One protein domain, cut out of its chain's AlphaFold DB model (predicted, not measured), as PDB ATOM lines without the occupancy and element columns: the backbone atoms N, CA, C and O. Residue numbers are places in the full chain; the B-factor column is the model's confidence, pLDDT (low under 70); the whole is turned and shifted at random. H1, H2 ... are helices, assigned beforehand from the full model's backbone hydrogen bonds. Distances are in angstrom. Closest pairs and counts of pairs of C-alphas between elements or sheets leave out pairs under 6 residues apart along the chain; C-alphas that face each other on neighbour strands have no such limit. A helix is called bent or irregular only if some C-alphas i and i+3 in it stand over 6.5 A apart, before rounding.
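AT A GLANCE: This is residues 2 to 126 of the 127 residues of an uncharacterized protein of Peribacillus simplex NBRC 15720 = DSM 1321 (UniProt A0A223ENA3). A long helix, H4, folds back on itself at residues 85 and 86 into a narrow V of two arms, H4a and H4b; a helical hairpin of H1 and H2 lies on the H4a side, and a tail of loop with the little helix H5 lies past the far end of H4b. H3 slants across near H1 and leads from the hairpin to H4a, and the contacts between these parts are few. The printed part has 125 residues with five named helices, H1 to H5 in order along the chain, and no named strand; its class is all helix. The whole is loose, with a radius of gyration of the C-alphas of 18.8 A and spans of 53 by 39 by 22 A.

HOW THE PARTS SIT: H4, residues 65 to 103, was assigned as one helix by its hydrogen bonds but is bent, with C-alphas 84 and 87 9.5 A apart; its arms are H4a, residues 65 to 84, and H4b, residues 87 to 103. The arms touch through residues 78 to 82 and 89 to 93 alone, the closest C-alphas being those of Gly 82 and Met 90, 5.7 A apart. They run opposite ways at a shallow tilt of 33 degrees, only just short of steep. H1, residues 2 to 15, is close to H4a but not clearly touching it; their closest C-alphas, those of Leu 2 and Leu 79, are 7.6 A apart. H1 and H2, residues 20 to 40, form a helical hairpin at a shallow tilt of 16 degrees, opposite ways. They touch through residues 11 to 15 and 23 to 30 alone, with the C-alphas of Thr 15 and Ile 23 closest at 6.0 A. H3, residues 46 to 57, is close to H1 but not clearly touching it, at a steep tilt of 45 degrees; the closest C-alphas, of Ile 5 and Ile 52, are 7.9 A apart. H5, residues 122 to 125, touches no helix. Each O i to N i+4 pair is within hydrogen-bond range in H1, H3, H4a and H4b, and 15 of 17 are in H2; H5 is too short for such a pair.

IN THESE COORDINATES: H4a is 29.4 A long and H4b 25.0 A, ending at C-alpha 103 at (173.381, 121.244, 168.076). H2 measures 30.6 A and is irregular, but only just: C-alphas 21 and 24 are 6.9 A apart. H1, 20.0 A long, begins at C-alpha 2 at (160.702, 148.682, 168.240). H3 measures 17.1 A, and H5, 5.4 A, ends at C-alpha 125 at (158.063, 110.794, 155.814).

THE WHOLE: The C-alphas farthest apart, those of Ala 41 and Glu 121, are 56.5 A apart. The printed part has no cut. The link from H4 to H5, residues 104 to 121, is long, and in it residues 105 to 106 pair with residues 109 to 110, antiparallel. The mean pLDDT of the printed part is 83.4, and residues 114 to 126 are under 70.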
ATOM      1  N   LEU A   2     160.595 149.226 166.869       81.06
ATOM      2  CA  LEU A   2     160.702 148.682 168.240       81.06
ATOM      3  C   LEU A   2     159.609 149.193 169.199       81.06
ATOM      4  O   LEU A   2     158.983 148.391 169.881       81.06
ATOM      5  N   ILE A   3     159.317 150.500 169.178       84.56
ATOM      6  CA  ILE A   3     158.267 151.114 170.014       84.56
ATOM      7  C   ILE A   3     156.898 150.459 169.768       84.56
ATOM      8  O   ILE A   3     156.220 150.079 170.716       84.56
ATOM      9  N   LEU A   4     156.511 150.259 168.503       84.75
ATOM     10  CA  LEU A   4     155.207 149.681 168.159       84.75
ATOM     11  C   LEU A   4     155.083 148.222 168.606       84.75
ATOM     12  O   LEU A   4     154.041 147.816 169.105       84.75
ATOM     13  N   ILE A   5     156.161 147.444 168.473       82.75
ATOM     14  CA  ILE A   5     156.201 146.055 168.948       82.75
ATOM     15  C   ILE A   5     156.066 146.003 170.473       82.75
ATOM     16  O   ILE A   5     155.349 145.145 170.986       82.75
ATOM     17  N   GLY A   6     156.705 146.930 171.192       83.62
ATOM     18  CA  GLY A   6     156.546 147.067 172.640       83.62
ATOM     19  C   GLY A   6     155.092 147.341 173.030       83.62
ATOM     20  O   GLY A   6     154.531 146.612 173.845       83.62
ATOM     21  N   LEU A   7     154.453 148.319 172.381       85.38
ATOM     22  CA  LEU A   7     153.044 148.656 172.623       85.38
ATOM     23  C   LEU A   7     152.103 147.473 172.345       85.38
ATOM     24  O   LEU A   7     151.238 147.175 173.163       85.38
ATOM     25  N   ILE A   8     152.306 146.760 171.233       81.94
ATOM     26  CA  ILE A   8     151.518 145.564 170.888       81.94
ATOM     27  C   ILE A   8     151.719 144.454 171.926       81.94
ATOM     28  O   ILE A   8     150.765 143.778 172.298       81.94
ATOM     29  N   THR A   9     152.945 144.264 172.417       81.94
ATOM     30  CA  THR A   9     153.245 143.228 173.419       81.94
ATOM     31  C   THR A   9     152.518 143.515 174.730       81.94
ATOM     32  O   THR A   9     151.893 142.617 175.288       81.94
ATOM     33  N   ILE A  10     152.531 144.775 175.175       85.25
ATOM     34  CA  ILE A  10     151.792 145.219 176.362       85.25
ATOM     35  C   ILE A  10     150.286 145.019 176.156       85.25
ATOM     36  O   ILE A  10     149.614 144.490 177.035       85.25
ATOM     37  N   LEU A  11     149.758 145.384 174.983       84.94
ATOM     38  CA  LEU A  11     148.343 145.207 174.663       84.94
ATOM     39  C   LEU A  11     147.916 143.734 174.757       84.94
ATOM     40  O   LEU A  11     146.877 143.424 175.341       84.94
ATOM     41  N   ILE A  12     148.724 142.824 174.213       81.94
ATOM     42  CA  ILE A  12     148.462 141.381 174.253       81.94
ATOM     43  C   ILE A  12     148.522 140.855 175.695       81.94
ATOM     44  O   ILE A  12     147.637 140.105 176.104       81.94
ATOM     45  N   ASP A  13     149.514 141.274 176.483       84.12
ATOM     46  CA  ASP A  13     149.663 140.832 177.876       84.12
ATOM     47  C   ASP A  13     148.498 141.308 178.763       84.12
ATOM     48  O   ASP A  13     147.999 140.574 179.618       84.12
ATOM     49  N   VAL A  14     147.988 142.513 178.495       84.69
ATOM     50  CA  VAL A  14     146.763 143.039 179.115       84.69
ATOM     51  C   VAL A  14     145.535 142.250 178.658       84.69
ATOM     52  O   VAL A  14     144.694 141.896 179.482       84.69
ATOM     53  N   THR A  15     145.449 141.903 177.374       82.38
ATOM     54  CA  THR A  15     144.325 141.141 176.802       82.38
ATOM     55  C   THR A  15     144.154 139.769 177.458       82.38
ATOM     56  O   THR A  15     143.026 139.334 177.678       82.38
ATOM     57  N   PHE A  16     145.247 139.109 177.856       82.06
ATOM     58  CA  PHE A  16     145.190 137.831 178.578       82.06
ATOM     59  C   PHE A  16     144.596 137.927 179.993       82.06
ATOM     60  O   PHE A  16     144.215 136.905 180.561       82.06
ATOM     61  N   ARG A  17     144.523 139.130 180.575       85.62
ATOM     62  CA  ARG A  17     144.067 139.365 181.957       85.62
ATOM     63  C   ARG A  17     142.618 139.852 182.046       85.62
ATOM     64  O   ARG A  17     142.130 140.097 183.145       85.62
ATOM     65  N   ILE A  18     141.939 140.014 180.911       87.19
ATOM     66  CA  ILE A  18     140.614 140.638 180.803       87.19
ATOM     67  C   ILE A  18     139.561 139.583 180.416       87.19
ATOM     68  O   ILE A  18     139.876 138.653 179.670       87.19
ATOM     69  N   PRO A  19     138.301 139.693 180.893       85.50
ATOM     70  CA  PRO A  19     137.213 138.809 180.475       85.50
ATOM     71  C   PRO A  19     136.989 138.841 178.957       85.50
ATOM     72  O   PRO A  19     137.042 139.899 178.328       85.50
ATOM     73  N   GLN A  20     136.667 137.682 178.371       84.00
ATOM     74  CA  GLN A  20     136.599 137.521 176.912       84.00
ATOM     75  C   GLN A  20     135.618 138.471 176.209       84.00
ATOM     76  O   GLN A  20     135.863 138.867 175.073       84.00
ATOM     77  N   SER A  21     134.558 138.906 176.894       86.06
ATOM     78  CA  SER A  21     133.581 139.867 176.370       86.06
ATOM     79  C   SER A  21     134.165 141.256 176.080       86.06
ATOM     80  O   SER A  21     133.683 141.939 175.180       86.06
ATOM     81  N   ALA A  22     135.211 141.679 176.796       86.06
ATOM     82  CA  ALA A  22     135.827 142.996 176.619       86.06
ATOM     83  C   ALA A  22     137.032 142.982 175.658       86.06
ATOM     84  O   ALA A  22     137.438 144.040 175.172       86.06
ATOM     85  N   ILE A  23     137.580 141.803 175.331       86.00
ATOM     86  CA  ILE A  23     138.780 141.652 174.489       86.00
ATOM     87  C   ILE A  23     138.585 142.262 173.098       86.00
ATOM     88  O   ILE A  23     139.460 142.983 172.618       86.00
ATOM     89  N   ILE A  24     137.443 141.995 172.457       87.06
ATOM     90  CA  ILE A  24     137.164 142.453 171.086       87.06
ATOM     91  C   ILE A  24     137.108 143.982 171.032       87.06
ATOM     92  O   ILE A  24     137.754 144.594 170.183       87.06
ATOM     93  N   LEU A  25     136.386 144.598 171.974       88.62
ATOM     94  CA  LEU A  25     136.271 146.053 172.070       88.62
ATOM     95  C   LEU A  25     137.644 146.693 172.299       88.62
ATOM     96  O   LEU A  25     138.041 147.581 171.552       88.62
ATOM     97  N   ILE A  26     138.401 146.207 173.284       86.62
ATOM     98  CA  ILE A  26     139.717 146.760 173.628       86.62
ATOM     99  C   ILE A  26     140.709 146.594 172.478       86.62
ATOM    100  O   ILE A  26     141.431 147.535 172.165       86.62
ATOM    101  N   SER A  27     140.721 145.437 171.813       85.62
ATOM    102  CA  SER A  27     141.606 145.184 170.669       85.62
ATOM    103  C   SER A  27     141.312 146.135 169.512       85.62
ATOM    104  O   SER A  27     142.242 146.669 168.904       85.62
ATOM    105  N   LEU A  28     140.029 146.391 169.231       87.81
ATOM    106  CA  LEU A  28     139.608 147.321 168.185       87.81
ATOM    107  C   LEU A  28     140.024 148.758 168.521       87.81
ATOM    108  O   LEU A  28     140.708 149.403 167.725       87.81
ATOM    109  N   PHE A  29     139.669 149.233 169.719       87.88
ATOM    110  CA  PHE A  29     140.010 150.584 170.169       87.88
ATOM    111  C   PHE A  29     141.523 150.803 170.231       87.88
ATOM    112  O   PHE A  29     142.011 151.820 169.747       87.88
ATOM    113  N   ALA A  30     142.280 149.847 170.767       86.19
ATOM    114  CA  ALA A  30     143.728 149.952 170.868       86.19
ATOM    115  C   ALA A  30     144.411 149.930 169.497       86.19
ATOM    116  O   ALA A  30     145.357 150.681 169.286       86.19
ATOM    117  N   THR A  31     143.931 149.124 168.545       84.12
ATOM    118  CA  THR A  31     144.515 149.081 167.194       84.12
ATOM    119  C   THR A  31     144.338 150.412 166.467       84.12
ATOM    120  O   THR A  31     145.302 150.925 165.900       84.12
ATOM    121  N   ILE A  32     143.136 150.997 166.518       87.44
ATOM    122  CA  ILE A  32     142.845 152.290 165.881       87.44
ATOM    123  C   ILE A  32     143.622 153.406 166.586       87.44
ATOM    124  O   ILE A  32     144.369 154.135 165.937       87.44
ATOM    125  N   ALA A  33     143.530 153.483 167.917       86.88
ATOM    126  CA  ALA A  33     144.203 154.518 168.691       86.88
ATOM    127  C   ALA A  33     145.729 154.438 168.556       86.88
ATOM    128  O   ALA A  33     146.381 155.455 168.361       86.88
ATOM    129  N   ILE A  34     146.340 153.257 168.618       86.75
ATOM    130  CA  ILE A  34     147.797 153.143 168.469       86.75
ATOM    131  C   ILE A  34     148.197 153.385 167.011       86.75
ATOM    132  O   ILE A  34     149.167 154.097 166.764       86.75
ATOM    133  N   GLY A  35     147.472 152.819 166.045       85.88
ATOM    134  CA  GLY A  35     147.830 152.900 164.631       85.88
ATOM    135  C   GLY A  35     147.732 154.315 164.073       85.88
ATOM    136  O   GLY A  35     148.717 154.846 163.558       85.88
ATOM    137  N   GLU A  36     146.564 154.941 164.206       88.19
ATOM    138  CA  GLU A  36     146.306 156.275 163.666       88.19
ATOM    139  C   GLU A  36     147.165 157.325 164.374       88.19
ATOM    140  O   GLU A  36     147.903 158.074 163.731       88.19
ATOM    141  N   THR A  37     147.148 157.331 165.709       87.31
ATOM    142  CA  THR A  37     147.858 158.353 166.484       87.31
ATOM    143  C   THR A  37     149.369 158.246 166.302       87.31
ATOM    144  O   THR A  37     150.044 159.270 166.217       87.31
ATOM    145  N   ALA A  38     149.929 157.037 166.174       86.69
ATOM    146  CA  ALA A  38     151.370 156.887 165.990       86.69
ATOM    147  C   ALA A  38     151.861 157.316 164.597       86.69
ATOM    148  O   ALA A  38     152.996 157.790 164.473       86.69
ATOM    149  N   VAL A  39     151.022 157.182 163.563       89.31
ATOM    150  CA  VAL A  39     151.316 157.702 162.219       89.31
ATOM    151  C   VAL A  39     151.161 159.223 162.193       89.31
ATOM    152  O   VAL A  39     152.069 159.922 161.742       89.31
ATOM    153  N   THR A  40     150.064 159.752 162.739       89.19
ATOM    154  CA  THR A  40     149.780 161.197 162.768       89.19
ATOM    155  C   THR A  40     150.804 161.969 163.601       89.19
ATOM    156  O   THR A  40     151.259 163.035 163.189       89.19
ATOM    157  N   ALA A  41     151.262 161.402 164.721       88.06
ATOM    158  CA  ALA A  41     152.332 161.969 165.543       88.06
ATOM    159  C   ALA A  41     153.732 161.867 164.900       88.06
ATOM    160  O   ALA A  41     154.715 162.283 165.510       88.06
ATOM    161  N   LYS A  42     153.850 161.302 163.686       85.62
ATOM    162  CA  LYS A  42     155.113 161.060 162.958       85.62
ATOM    163  C   LYS A  42     156.146 160.241 163.740       85.62
ATOM    164  O   LYS A  42     157.328 160.249 163.409       85.62
ATOM    165  N   ILE A  43     155.700 159.490 164.746       85.50
ATOM    166  CA  ILE A  43     156.554 158.574 165.513       85.50
ATOM    167  C   ILE A  43     156.911 157.356 164.645       85.50
ATOM    168  O   ILE A  43     157.962 156.736 164.819       85.50
ATOM    169  N   ILE A  44     156.033 156.996 163.701       86.56
ATOM    170  CA  ILE A  44     156.142 155.780 162.897       86.56
ATOM    171  C   ILE A  44     155.872 156.086 161.422       86.56
ATOM    172  O   ILE A  44     154.900 156.749 161.074       86.56
ATOM    173  N   HIS A  45     156.712 155.541 160.539       89.12
ATOM    174  CA  HIS A  45     156.492 155.610 159.096       89.12
ATOM    175  C   HIS A  45     155.381 154.625 158.667       89.12
ATOM    176  O   HIS A  45     155.481 153.448 159.038       89.12
ATOM    177  N   PRO A  46     154.388 155.021 157.839       87.69
ATOM    178  CA  PRO A  46     153.268 154.157 157.437       87.69
ATOM    179  C   PRO A  46     153.698 152.795 156.880       87.69
ATOM    180  O   PRO A  46     153.158 151.759 157.259       87.69
ATOM    181  N   PHE A  47     154.754 152.771 156.058       88.81
ATOM    182  CA  PHE A  47     155.318 151.525 155.522       88.81
ATOM    183  C   PHE A  47     155.745 150.536 156.619       88.81
ATOM    184  O   PHE A  47     155.541 149.334 156.491       88.81
ATOM    185  N   SER A  48     156.296 151.031 157.731       87.00
ATOM    186  CA  SER A  48     156.718 150.164 158.836       87.00
ATOM    187  C   SER A  48     155.546 149.560 159.615       87.00
ATOM    188  O   SER A  48     155.708 148.529 160.259       87.00
ATOM    189  N   LEU A  49     154.357 150.169 159.547       86.56
ATOM    190  CA  LEU A  49     153.144 149.614 160.146       86.56
ATOM    191  C   LEU A  49     152.642 148.411 159.333       86.56
ATOM    192  O   LEU A  49     152.288 147.381 159.906       86.56
ATOM    193  N   ILE A  50     152.721 148.501 158.002       88.31
ATOM    194  CA  ILE A  50     152.388 147.405 157.079       88.31
ATOM    195  C   ILE A  50     153.301 146.196 157.319       88.31
ATOM    196  O   ILE A  50     152.819 145.072 157.454       88.31
ATOM    197  N   THR A  51     154.618 146.403 157.429       88.94
ATOM    198  CA  THR A  51     155.561 145.290 157.641       88.94
ATOM    199  C   THR A  51     155.332 144.575 158.974       88.94
ATOM    200  O   THR A  51     155.463 143.351 159.045       88.94
ATOM    201  N   ILE A  52     154.937 145.302 160.024       86.69
ATOM    202  CA  ILE A  52     154.586 144.718 161.326       86.69
ATOM    203  C   ILE A  52     153.312 143.877 161.225       86.69
ATOM    204  O   ILE A  52     153.299 142.766 161.752       86.69
ATOM    205  N   ALA A  53     152.280 144.362 160.528       85.69
ATOM    206  CA  ALA A  53     151.043 143.612 160.321       85.69
ATOM    207  C   ALA A  53     151.306 142.282 159.596       85.69
ATOM    208  O   ALA A  53     150.871 141.235 160.068       85.69
ATOM    209  N   ILE A  54     152.102 142.306 158.521       89.19
ATOM    210  CA  ILE A  54     152.511 141.092 157.794       89.19
ATOM    211  C   ILE A  54     153.291 140.154 158.720       89.19
ATOM    212  O   ILE A  54     152.950 138.983 158.833       89.19
ATOM    213  N   THR A  55     154.290 140.671 159.442       86.50
ATOM    214  CA  THR A  55     155.119 139.864 160.356       86.50
ATOM    215  C   THR A  55     154.290 139.211 161.463       86.50
ATOM    216  O   THR A  55     154.559 138.078 161.857       86.50
ATOM    217  N   PHE A  56     153.299 139.924 162.000       83.00
ATOM    218  CA  PHE A  56     152.384 139.390 163.003       83.00
ATOM    219  C   PHE A  56     151.477 138.313 162.404       83.00
ATOM    220  O   PHE A  56     151.355 137.235 162.982       83.00
ATOM    221  N   LEU A  57     150.916 138.565 161.215       86.44
ATOM    222  CA  LEU A  57     150.058 137.613 160.511       86.44
ATOM    223  C   LEU A  57     150.796 136.314 160.156       86.44
ATOM    224  O   LEU A  57     150.266 135.225 160.356       86.44
ATOM    225  N   SER A  58     152.051 136.416 159.718       86.38
ATOM    226  CA  SER A  58     152.917 135.264 159.442       86.38
ATOM    227  C   SER A  58     153.232 134.418 160.679       86.38
ATOM    228  O   SER A  58     153.702 133.295 160.530       86.38
ATOM    229  N   GLY A  59     152.994 134.929 161.890       80.56
ATOM    230  CA  GLY A  59     153.189 134.194 163.140       80.56
ATOM    231  C   GLY A  59     152.014 133.295 163.544       80.56
ATOM    232  O   GLY A  59     152.207 132.397 164.358       80.56
ATOM    233  N   PHE A  60     150.813 133.487 162.987       79.31
ATOM    234  CA  PHE A  60     149.634 132.679 163.339       79.31
ATOM    235  C   PHE A  60     149.726 131.176 163.027       79.31
ATOM    236  O   PHE A  60     149.174 130.403 163.807       79.31
ATOM    237  N   PRO A  61     150.412 130.713 161.962       83.25
ATOM    238  CA  PRO A  61     150.548 129.283 161.677       83.25
ATOM    239  C   PRO A  61     151.360 128.502 162.724       83.25
ATOM    240  O   PRO A  61     151.446 127.280 162.639       83.25
ATOM    241  N   ILE A  62     151.994 129.171 163.694       83.56
ATOM    242  CA  ILE A  62     152.820 128.520 164.713       83.56
ATOM    243  C   ILE A  62     151.916 127.822 165.741       83.56
ATOM    244  O   ILE A  62     151.377 128.448 166.650       83.56
ATOM    245  N   ILE A  63     151.779 126.499 165.606       71.00
ATOM    246  CA  ILE A  63     150.867 125.670 166.416       71.00
ATOM    247  C   ILE A  63     151.345 125.538 167.875       71.00
ATOM    248  O   ILE A  63     150.535 125.424 168.796       71.00
ATOM    249  N   SER A  64     152.659 125.569 168.126       84.19
ATOM    250  CA  SER A  64     153.216 125.360 169.466       84.19
ATOM    251  C   SER A  64     153.552 126.674 170.180       84.19
ATOM    252  O   SER A  64     154.366 127.484 169.733       84.19
ATOM    253  N   LYS A  65     152.970 126.860 171.371       79.31
ATOM    254  CA  LYS A  65     153.163 128.064 172.203       79.31
ATOM    255  C   LYS A  65     154.636 128.325 172.544       79.31
ATOM    256  O   LYS A  65     155.073 129.473 172.576       79.31
ATOM    257  N   GLN A  66     155.405 127.260 172.775       82.62
ATOM    258  CA  GLN A  66     156.836 127.336 173.087       82.62
ATOM    259  C   GLN A  66     157.654 127.839 171.890       82.62
ATOM    260  O   GLN A  66     158.521 128.694 172.062       82.62
ATOM    261  N   LEU A  67     157.333 127.380 170.676       83.75
ATOM    262  CA  LEU A  67     157.987 127.850 169.454       83.75
ATOM    263  C   LEU A  67     157.604 129.301 169.149       83.75
ATOM    264  O   LEU A  67     158.467 130.096 168.791       83.75
ATOM    265  N   GLY A  68     156.341 129.677 169.373       85.00
ATOM    266  CA  GLY A  68     155.882 131.062 169.223       85.00
ATOM    267  C   GLY A  68     156.632 132.032 170.142       85.00
ATOM    268  O   GLY A  68     157.123 133.066 169.686       85.00
ATOM    269  N   ALA A  69     156.797 131.675 171.421       83.06
ATOM    270  CA  ALA A  69     157.569 132.474 172.376       83.06
ATOM    271  C   ALA A  69     159.062 132.558 172.003       83.06
ATOM    272  O   ALA A  69     159.667 133.632 172.090       83.06
ATOM    273  N   ALA A  70     159.649 131.449 171.538       87.19
ATOM    274  CA  ALA A  70     161.029 131.422 171.062       87.19
ATOM    275  C   ALA A  70     161.223 132.349 169.851       87.19
ATOM    276  O   ALA A  70     162.116 133.194 169.870       87.19
ATOM    277  N   ILE A  71     160.349 132.267 168.843       87.19
ATOM    278  CA  ILE A  71     160.393 133.113 167.640       87.19
ATOM    279  C   ILE A  71     160.187 134.592 167.991       87.19
ATOM    280  O   ILE A  71     160.885 135.451 167.452       87.19
ATOM    281  N   ALA A  72     159.285 134.917 168.922       84.19
ATOM    282  CA  ALA A  72     159.073 136.294 169.370       84.19
ATOM    283  C   ALA A  72     160.326 136.888 170.041       84.19
ATOM    284  O   ALA A  72     160.701 138.029 169.755       84.19
ATOM    285  N   THR A  73     160.995 136.098 170.884       86.56
ATOM    286  CA  THR A  73     162.258 136.478 171.537       86.56
ATOM    287  C   THR A  73     163.369 136.658 170.506       86.56
ATOM    288  O   THR A  73     164.081 137.663 170.504       86.56
ATOM    289  N   LEU A  74     163.464 135.717 169.568       89.81
ATOM    290  CA  LEU A  74     164.427 135.750 168.482       89.81
ATOM    291  C   LEU A  74     164.244 136.994 167.604       89.81
ATOM    292  O   LEU A  74     165.206 137.684 167.282       89.81
ATOM    293  N   ARG A  75     163.000 137.346 167.274       87.56
ATOM    294  CA  ARG A  75     162.682 138.554 166.506       87.56
ATOM    295  C   ARG A  75     163.199 139.814 167.198       87.56
ATOM    296  O   ARG A  75     163.754 140.678 166.524       87.56
ATOM    297  N   MET A  76     163.046 139.927 168.520       86.75
ATOM    298  CA  MET A  76     163.595 141.067 169.267       86.75
ATOM    299  C   MET A  76     165.122 141.134 169.153       86.75
ATOM    300  O   MET A  76     165.655 142.211 168.888       86.75
ATOM    301  N   LEU A  77     165.813 139.995 169.248       91.12
ATOM    302  CA  LEU A  77     167.265 139.922 169.057       91.12
ATOM    303  C   LEU A  77     167.682 140.411 167.658       91.12
ATOM    304  O   LEU A  77     168.551 141.272 167.538       91.12
ATOM    305  N   PHE A  78     167.030 139.913 166.604       91.31
ATOM    306  CA  PHE A  78     167.326 140.298 165.221       91.31
ATOM    307  C   PHE A  78     167.075 141.782 164.947       91.31
ATOM    308  O   PHE A  78     167.832 142.400 164.204       91.31
ATOM    309  N   LEU A  79     166.044 142.375 165.556       89.56
ATOM    310  CA  LEU A  79     165.764 143.804 165.411       89.56
ATOM    311  C   LEU A  79     166.811 144.673 166.098       89.56
ATOM    312  O   LEU A  79     167.219 145.682 165.529       89.56
ATOM    313  N   ILE A  80     167.256 144.284 167.293       90.94
ATOM    314  CA  ILE A  80     168.314 144.997 168.016       90.94
ATOM    315  C   ILE A  80     169.613 144.930 167.213       90.94
ATOM    316  O   ILE A  80     170.231 145.959 166.948       90.94
ATOM    317  N   VAL A  81     170.003 143.737 166.763       92.88
ATOM    318  CA  VAL A  81     171.238 143.576 165.991       92.88
ATOM    319  C   VAL A  81     171.144 144.278 164.638       92.88
ATOM    320  O   VAL A  81     172.084 144.966 164.256       92.88
ATOM    321  N   GLY A  82     170.009 144.184 163.948       92.31
ATOM    322  CA  GLY A  82     169.784 144.905 162.696       92.31
ATOM    323  C   GLY A  82     169.822 146.426 162.860       92.31
ATOM    324  O   GLY A  82     170.307 147.116 161.970       92.31
ATOM    325  N   TYR A  83     169.364 146.954 163.999       89.81
ATOM    326  CA  TYR A  83     169.414 148.388 164.289       89.81
ATOM    327  C   TYR A  83     170.848 148.897 164.488       89.81
ATOM    328  O   TYR A  83     171.192 149.949 163.955       89.81
ATOM    329  N   TYR A  84     171.689 148.154 165.214       91.50
ATOM    330  CA  TYR A  84     173.063 148.580 165.513       91.50
ATOM    331  C   TYR A  84     174.082 148.212 164.427       91.50
ATOM    332  O   TYR A  84     174.982 148.993 164.138       91.50
ATOM    333  N   PHE A  85     173.958 147.026 163.831       91.00
ATOM    334  CA  PHE A  85     174.953 146.442 162.923       91.00
ATOM    335  C   PHE A  85     174.456 146.309 161.474       91.00
ATOM    336  O   PHE A  85     175.188 145.807 160.616       91.00
ATOM    337  N   GLY A  86     173.218 146.717 161.181       91.31
ATOM    338  CA  GLY A  86     172.642 146.642 159.841       91.31
ATOM    339  C   GLY A  86     172.531 145.211 159.302       91.31
ATOM    340  O   GLY A  86     172.333 144.245 160.044       91.31
ATOM    341  N   SER A  87     172.673 145.069 157.983       88.25
ATOM    342  CA  SER A  87     172.597 143.778 157.282       88.25
ATOM    343  C   SER A  87     173.743 142.830 157.646       88.25
ATOM    344  O   SER A  87     173.529 141.623 157.746       88.25
ATOM    345  N   THR A  88     174.942 143.353 157.913       92.56
ATOM    346  CA  THR A  88     176.102 142.544 158.313       92.56
ATOM    347  C   THR A  88     175.845 141.819 159.632       92.56
ATOM    348  O   THR A  88     176.105 140.620 159.740       92.56
ATOM    349  N   GLY A  89     175.259 142.506 160.620       91.69
ATOM    350  CA  GLY A  89     174.870 141.879 161.884       91.69
ATOM    351  C   GLY A  89     173.794 140.807 161.717       91.69
ATOM    352  O   GLY A  89     173.865 139.761 162.362       91.69
ATOM    353  N   MET A  90     172.832 141.022 160.814       93.06
ATOM    354  CA  MET A  90     171.800 140.024 160.515       93.06
ATOM    355  C   MET A  90     172.395 138.725 159.964       93.06
ATOM    356  O   MET A  90     171.975 137.648 160.386       93.06
ATOM    357  N   ILE A  91     173.390 138.805 159.072       94.50
ATOM    358  CA  ILE A  91     174.070 137.618 158.529       94.50
ATOM    359  C   ILE A  91     174.746 136.841 159.661       94.50
ATOM    360  O   ILE A  91     174.506 135.646 159.807       94.50
ATOM    361  N   ILE A  92     175.514 137.528 160.512       94.12
ATOM    362  CA  ILE A  92     176.245 136.900 161.623       94.12
ATOM    363  C   ILE A  92     175.283 136.189 162.584       94.12
ATOM    364  O   ILE A  92     175.496 135.025 162.925       94.12
ATOM    365  N   VAL A  93     174.203 136.858 162.996       94.38
ATOM    366  CA  VAL A  93     173.209 136.266 163.907       94.38
ATOM    367  C   VAL A  93     172.493 135.091 163.254       94.38
ATOM    368  O   VAL A  93     172.280 134.076 163.912       94.38
ATOM    369  N   THR A  94     172.171 135.183 161.961       92.88
ATOM    370  CA  THR A  94     171.562 134.070 161.216       92.88
ATOM    371  C   THR A  94     172.492 132.862 161.181       92.88
ATOM    372  O   THR A  94     172.064 131.747 161.469       92.88
ATOM    373  N   THR A  95     173.781 133.063 160.900       92.81
ATOM    374  CA  THR A  95     174.770 131.978 160.900       92.81
ATOM    375  C   THR A  95     174.908 131.343 162.284       92.81
ATOM    376  O   THR A  95     174.863 130.119 162.402       92.81
ATOM    377  N   LEU A  96     175.014 132.152 163.345       92.81
ATOM    378  CA  LEU A  96     175.073 131.652 164.724       92.81
ATOM    379  C   LEU A  96     173.821 130.856 165.101       92.81
ATOM    380  O   LEU A  96     173.920 129.823 165.765       92.81
ATOM    381  N   LEU A  97     172.654 131.303 164.644       91.62
ATOM    382  CA  LEU A  97     171.392 130.617 164.874       91.62
ATOM    383  C   LEU A  97     171.346 129.246 164.206       91.62
ATOM    384  O   LEU A  97     170.937 128.276 164.840       91.62
ATOM    385  N   ILE A  98     171.801 129.146 162.958       89.00
ATOM    386  CA  ILE A  98     171.874 127.868 162.242       89.00
ATOM    387  C   ILE A  98     172.808 126.908 162.986       89.00
ATOM    388  O   ILE A  98     172.437 125.765 163.245       89.00
ATOM    389  N   ILE A  99     173.988 127.377 163.408       89.00
ATOM    390  CA  ILE A  99     174.940 126.567 164.187       89.00
ATOM    391  C   ILE A  99     174.306 126.075 165.495       89.00
ATOM    392  O   ILE A  99     174.498 124.921 165.885       89.00
ATOM    393  N   TYR A 100     173.536 126.929 166.173       89.50
ATOM    394  CA  TYR A 100     172.807 126.551 167.381       89.50
ATOM    395  C   TYR A 100     171.747 125.476 167.098       89.50
ATOM    396  O   TYR A 100     171.675 124.482 167.822       89.50
ATOM    397  N   MET A 101     170.988 125.611 166.008       84.81
ATOM    398  CA  MET A 101     169.985 124.624 165.595       84.81
ATOM    399  C   MET A 101     170.582 123.257 165.257       84.81
ATOM    400  O   MET A 101     169.984 122.243 165.603       84.81
ATOM    401  N   VAL A 102     171.778 123.201 164.664       84.31
ATOM    402  CA  VAL A 102     172.482 121.930 164.391       84.31
ATOM    403  C   VAL A 102     172.788 121.160 165.681       84.31
ATOM    404  O   VAL A 102     172.766 119.930 165.693       84.31
ATOM    405  N   LYS A 103     173.079 121.867 166.778       80.75
ATOM    406  CA  LYS A 103     173.381 121.244 168.076       80.75
ATOM    407  C   LYS A 103     172.131 120.788 168.828       80.75
ATOM    408  O   LYS A 103     172.245 119.950 169.723       80.75
ATOM    409  N   LEU A 104     170.959 121.326 168.492       82.31
ATOM    410  CA  LEU A 104     169.707 120.962 169.143       82.31
ATOM    411  C   LEU A 104     169.245 119.570 168.697       82.31
ATOM    412  O   LEU A 104     169.226 119.236 167.512       82.31
ATOM    413  N   ARG A 105     168.827 118.763 169.675       76.88
ATOM    414  CA  ARG A 105     168.158 117.479 169.453       76.88
ATOM    415  C   ARG A 105     166.753 117.545 170.038       76.88
ATOM    416  O   ARG A 105     166.593 117.898 171.203       76.88
ATOM    417  N   SER A 106     165.757 117.193 169.238       74.06
ATOM    418  CA  SER A 106     164.369 117.031 169.653       74.06
ATOM    419  C   SER A 106     164.089 115.539 169.818       74.06
ATOM    420  O   SER A 106     164.139 114.792 168.847       74.06
ATOM    421  N   VAL A 107     163.873 115.085 171.057       75.50
ATOM    422  CA  VAL A 107     163.548 113.676 171.376       75.50
ATOM    423  C   VAL A 107     164.543 112.676 170.742       75.50
ATOM    424  O   VAL A 107     164.176 111.652 170.181       75.50
ATOM    425  N   GLY A 108     165.842 113.003 170.789       72.44
ATOM    426  CA  GLY A 108     166.928 112.181 170.231       72.44
ATOM    427  C   GLY A 108     167.247 112.423 168.748       72.44
ATOM    428  O   GLY A 108     168.370 112.136 168.320       72.44
ATOM    429  N   VAL A 109     166.338 113.042 167.991       75.00
ATOM    430  CA  VAL A 109     166.507 113.360 166.564       75.00
ATOM    431  C   VAL A 109     167.084 114.774 166.400       75.00
ATOM    432  O   VAL A 109     166.678 115.687 167.121       75.00
ATOM    433  N   PRO A 110     168.061 115.005 165.504       78.06
ATOM    434  CA  PRO A 110     168.558 116.349 165.205       78.06
ATOM    435  C   PRO A 110     167.422 117.296 164.805       78.06
ATOM    436  O   PRO A 110     166.567 116.926 164.007       78.06
ATOM    437  N   TYR A 111     167.419 118.523 165.330       76.88
ATOM    438  CA  TYR A 111     166.351 119.498 165.061       76.88
ATOM    439  C   TYR A 111     166.232 119.860 163.570       76.88
ATOM    440  O   TYR A 111     165.164 120.236 163.102       76.88
ATOM    441  N   LEU A 112     167.333 119.736 162.824       75.25
ATOM    442  CA  LEU A 112     167.389 119.973 161.383       75.25
ATOM    443  C   LEU A 112     167.230 118.691 160.552       75.25
ATOM    444  O   LEU A 112     167.470 118.739 159.351       75.25
ATOM    445  N   ALA A 113     166.859 117.546 161.127       74.44
ATOM    446  CA  ALA A 113     166.541 116.369 160.319       74.44
ATOM    447  C   ALA A 113     165.284 116.650 159.464       74.44
ATOM    448  O   ALA A 113     164.341 117.253 159.980       74.44
ATOM    449  N   PRO A 114     165.257 116.274 158.169       63.88
ATOM    450  CA  PRO A 114     166.231 115.468 157.417       63.88
ATOM    451  C   PRO A 114     167.295 116.280 156.646       63.88
ATOM    452  O   PRO A 114     168.062 115.704 155.878       63.88
ATOM    453  N   LEU A 115     167.355 117.610 156.803       65.88
ATOM    454  CA  LEU A 115     168.380 118.454 156.164       65.88
ATOM    455  C   LEU A 115     169.786 118.112 156.682       65.88
ATOM    456  O   LEU A 115     170.734 118.040 155.902       65.88
ATOM    457  N   LEU A 116     169.917 117.887 157.993       63.97
ATOM    458  CA  LEU A 116     171.159 117.551 158.696       63.97
ATOM    459  C   LEU A 116     170.847 116.551 159.830       63.97
ATOM    460  O   LEU A 116     170.245 116.965 160.824       63.97
ATOM    461  N   PRO A 117     171.267 115.269 159.759       61.66
ATOM    462  CA  PRO A 117     172.024 114.592 158.702       61.66
ATOM    463  C   PRO A 117     171.181 114.400 157.442       61.66
ATOM    464  O   PRO A 117     170.034 113.978 157.530       61.66
ATOM    465  N   PHE A 118     171.767 114.687 156.280       64.62
ATOM    466  CA  PHE A 118     171.070 114.573 155.004       64.62
ATOM    467  C   PHE A 118     170.691 113.113 154.731       64.62
ATOM    468  O   PHE A 118     171.546 112.294 154.388       64.62
ATOM    469  N   LYS A 119     169.410 112.784 154.908       66.00
ATOM    470  CA  LYS A 119     168.852 111.459 154.635       66.00
ATOM    471  C   LYS A 119     167.673 111.594 153.688       66.00
ATOM    472  O   LYS A 119     166.577 111.972 154.087       66.00
ATOM    473  N   LEU A 120     167.910 111.244 152.425       59.69
ATOM    474  CA  LEU A 120     166.892 111.263 151.371       59.69
ATOM    475  C   LEU A 120     165.691 110.352 151.689       59.69
ATOM    476  O   LEU A 120     164.581 110.656 151.265       59.69
ATOM    477  N   GLU A 121     165.895 109.278 152.458       62.59
ATOM    478  CA  GLU A 121     164.829 108.355 152.877       62.59
ATOM    479  C   GLU A 121     163.827 108.990 153.858       62.59
ATOM    480  O   GLU A 121     162.636 108.716 153.758       62.59
ATOM    481  N   GLU A 122     164.268 109.891 154.745       61.56
ATOM    482  CA  GLU A 122     163.409 110.537 155.758       61.56
ATOM    483  C   GLU A 122     162.614 111.735 155.187       61.56
ATOM    484  O   GLU A 122     161.597 112.141 155.749       61.56
ATOM    485  N   ILE A 123     163.009 112.273 154.023       60.91
ATOM    486  CA  ILE A 123     162.285 113.364 153.336       60.91
ATOM    487  C   ILE A 123     160.875 112.924 152.920       60.91
ATOM    488  O   ILE A 123     159.954 113.739 152.895       60.91
ATOM    489  N   LYS A 124     160.692 111.632 152.626       58.31
ATOM    490  CA  LYS A 124     159.406 111.072 152.197       58.31
ATOM    491  C   LYS A 124     158.393 110.923 153.341       58.31
ATOM    492  O   LYS A 124     157.209 110.818 153.056       58.31
ATOM    493  N   ASP A 125     158.868 110.925 154.587       60.50
ATOM    494  CA  ASP A 125     158.063 110.794 155.814       60.50
ATOM    495  C   ASP A 125     157.721 112.165 156.441       60.50
ATOM    496  O   ASP A 125     156.976 112.250 157.412       60.50
ATOM    497  N   THR A 126     158.295 113.252 155.903       58.75
ATOM    498  CA  THR A 126     158.141 114.626 156.428       58.75
ATOM    499  C   THR A 126     157.143 115.480 155.618       58.75
ATOM    500  O   THR A 126     156.754 116.553 156.082       58.75
TER     501      THR A 126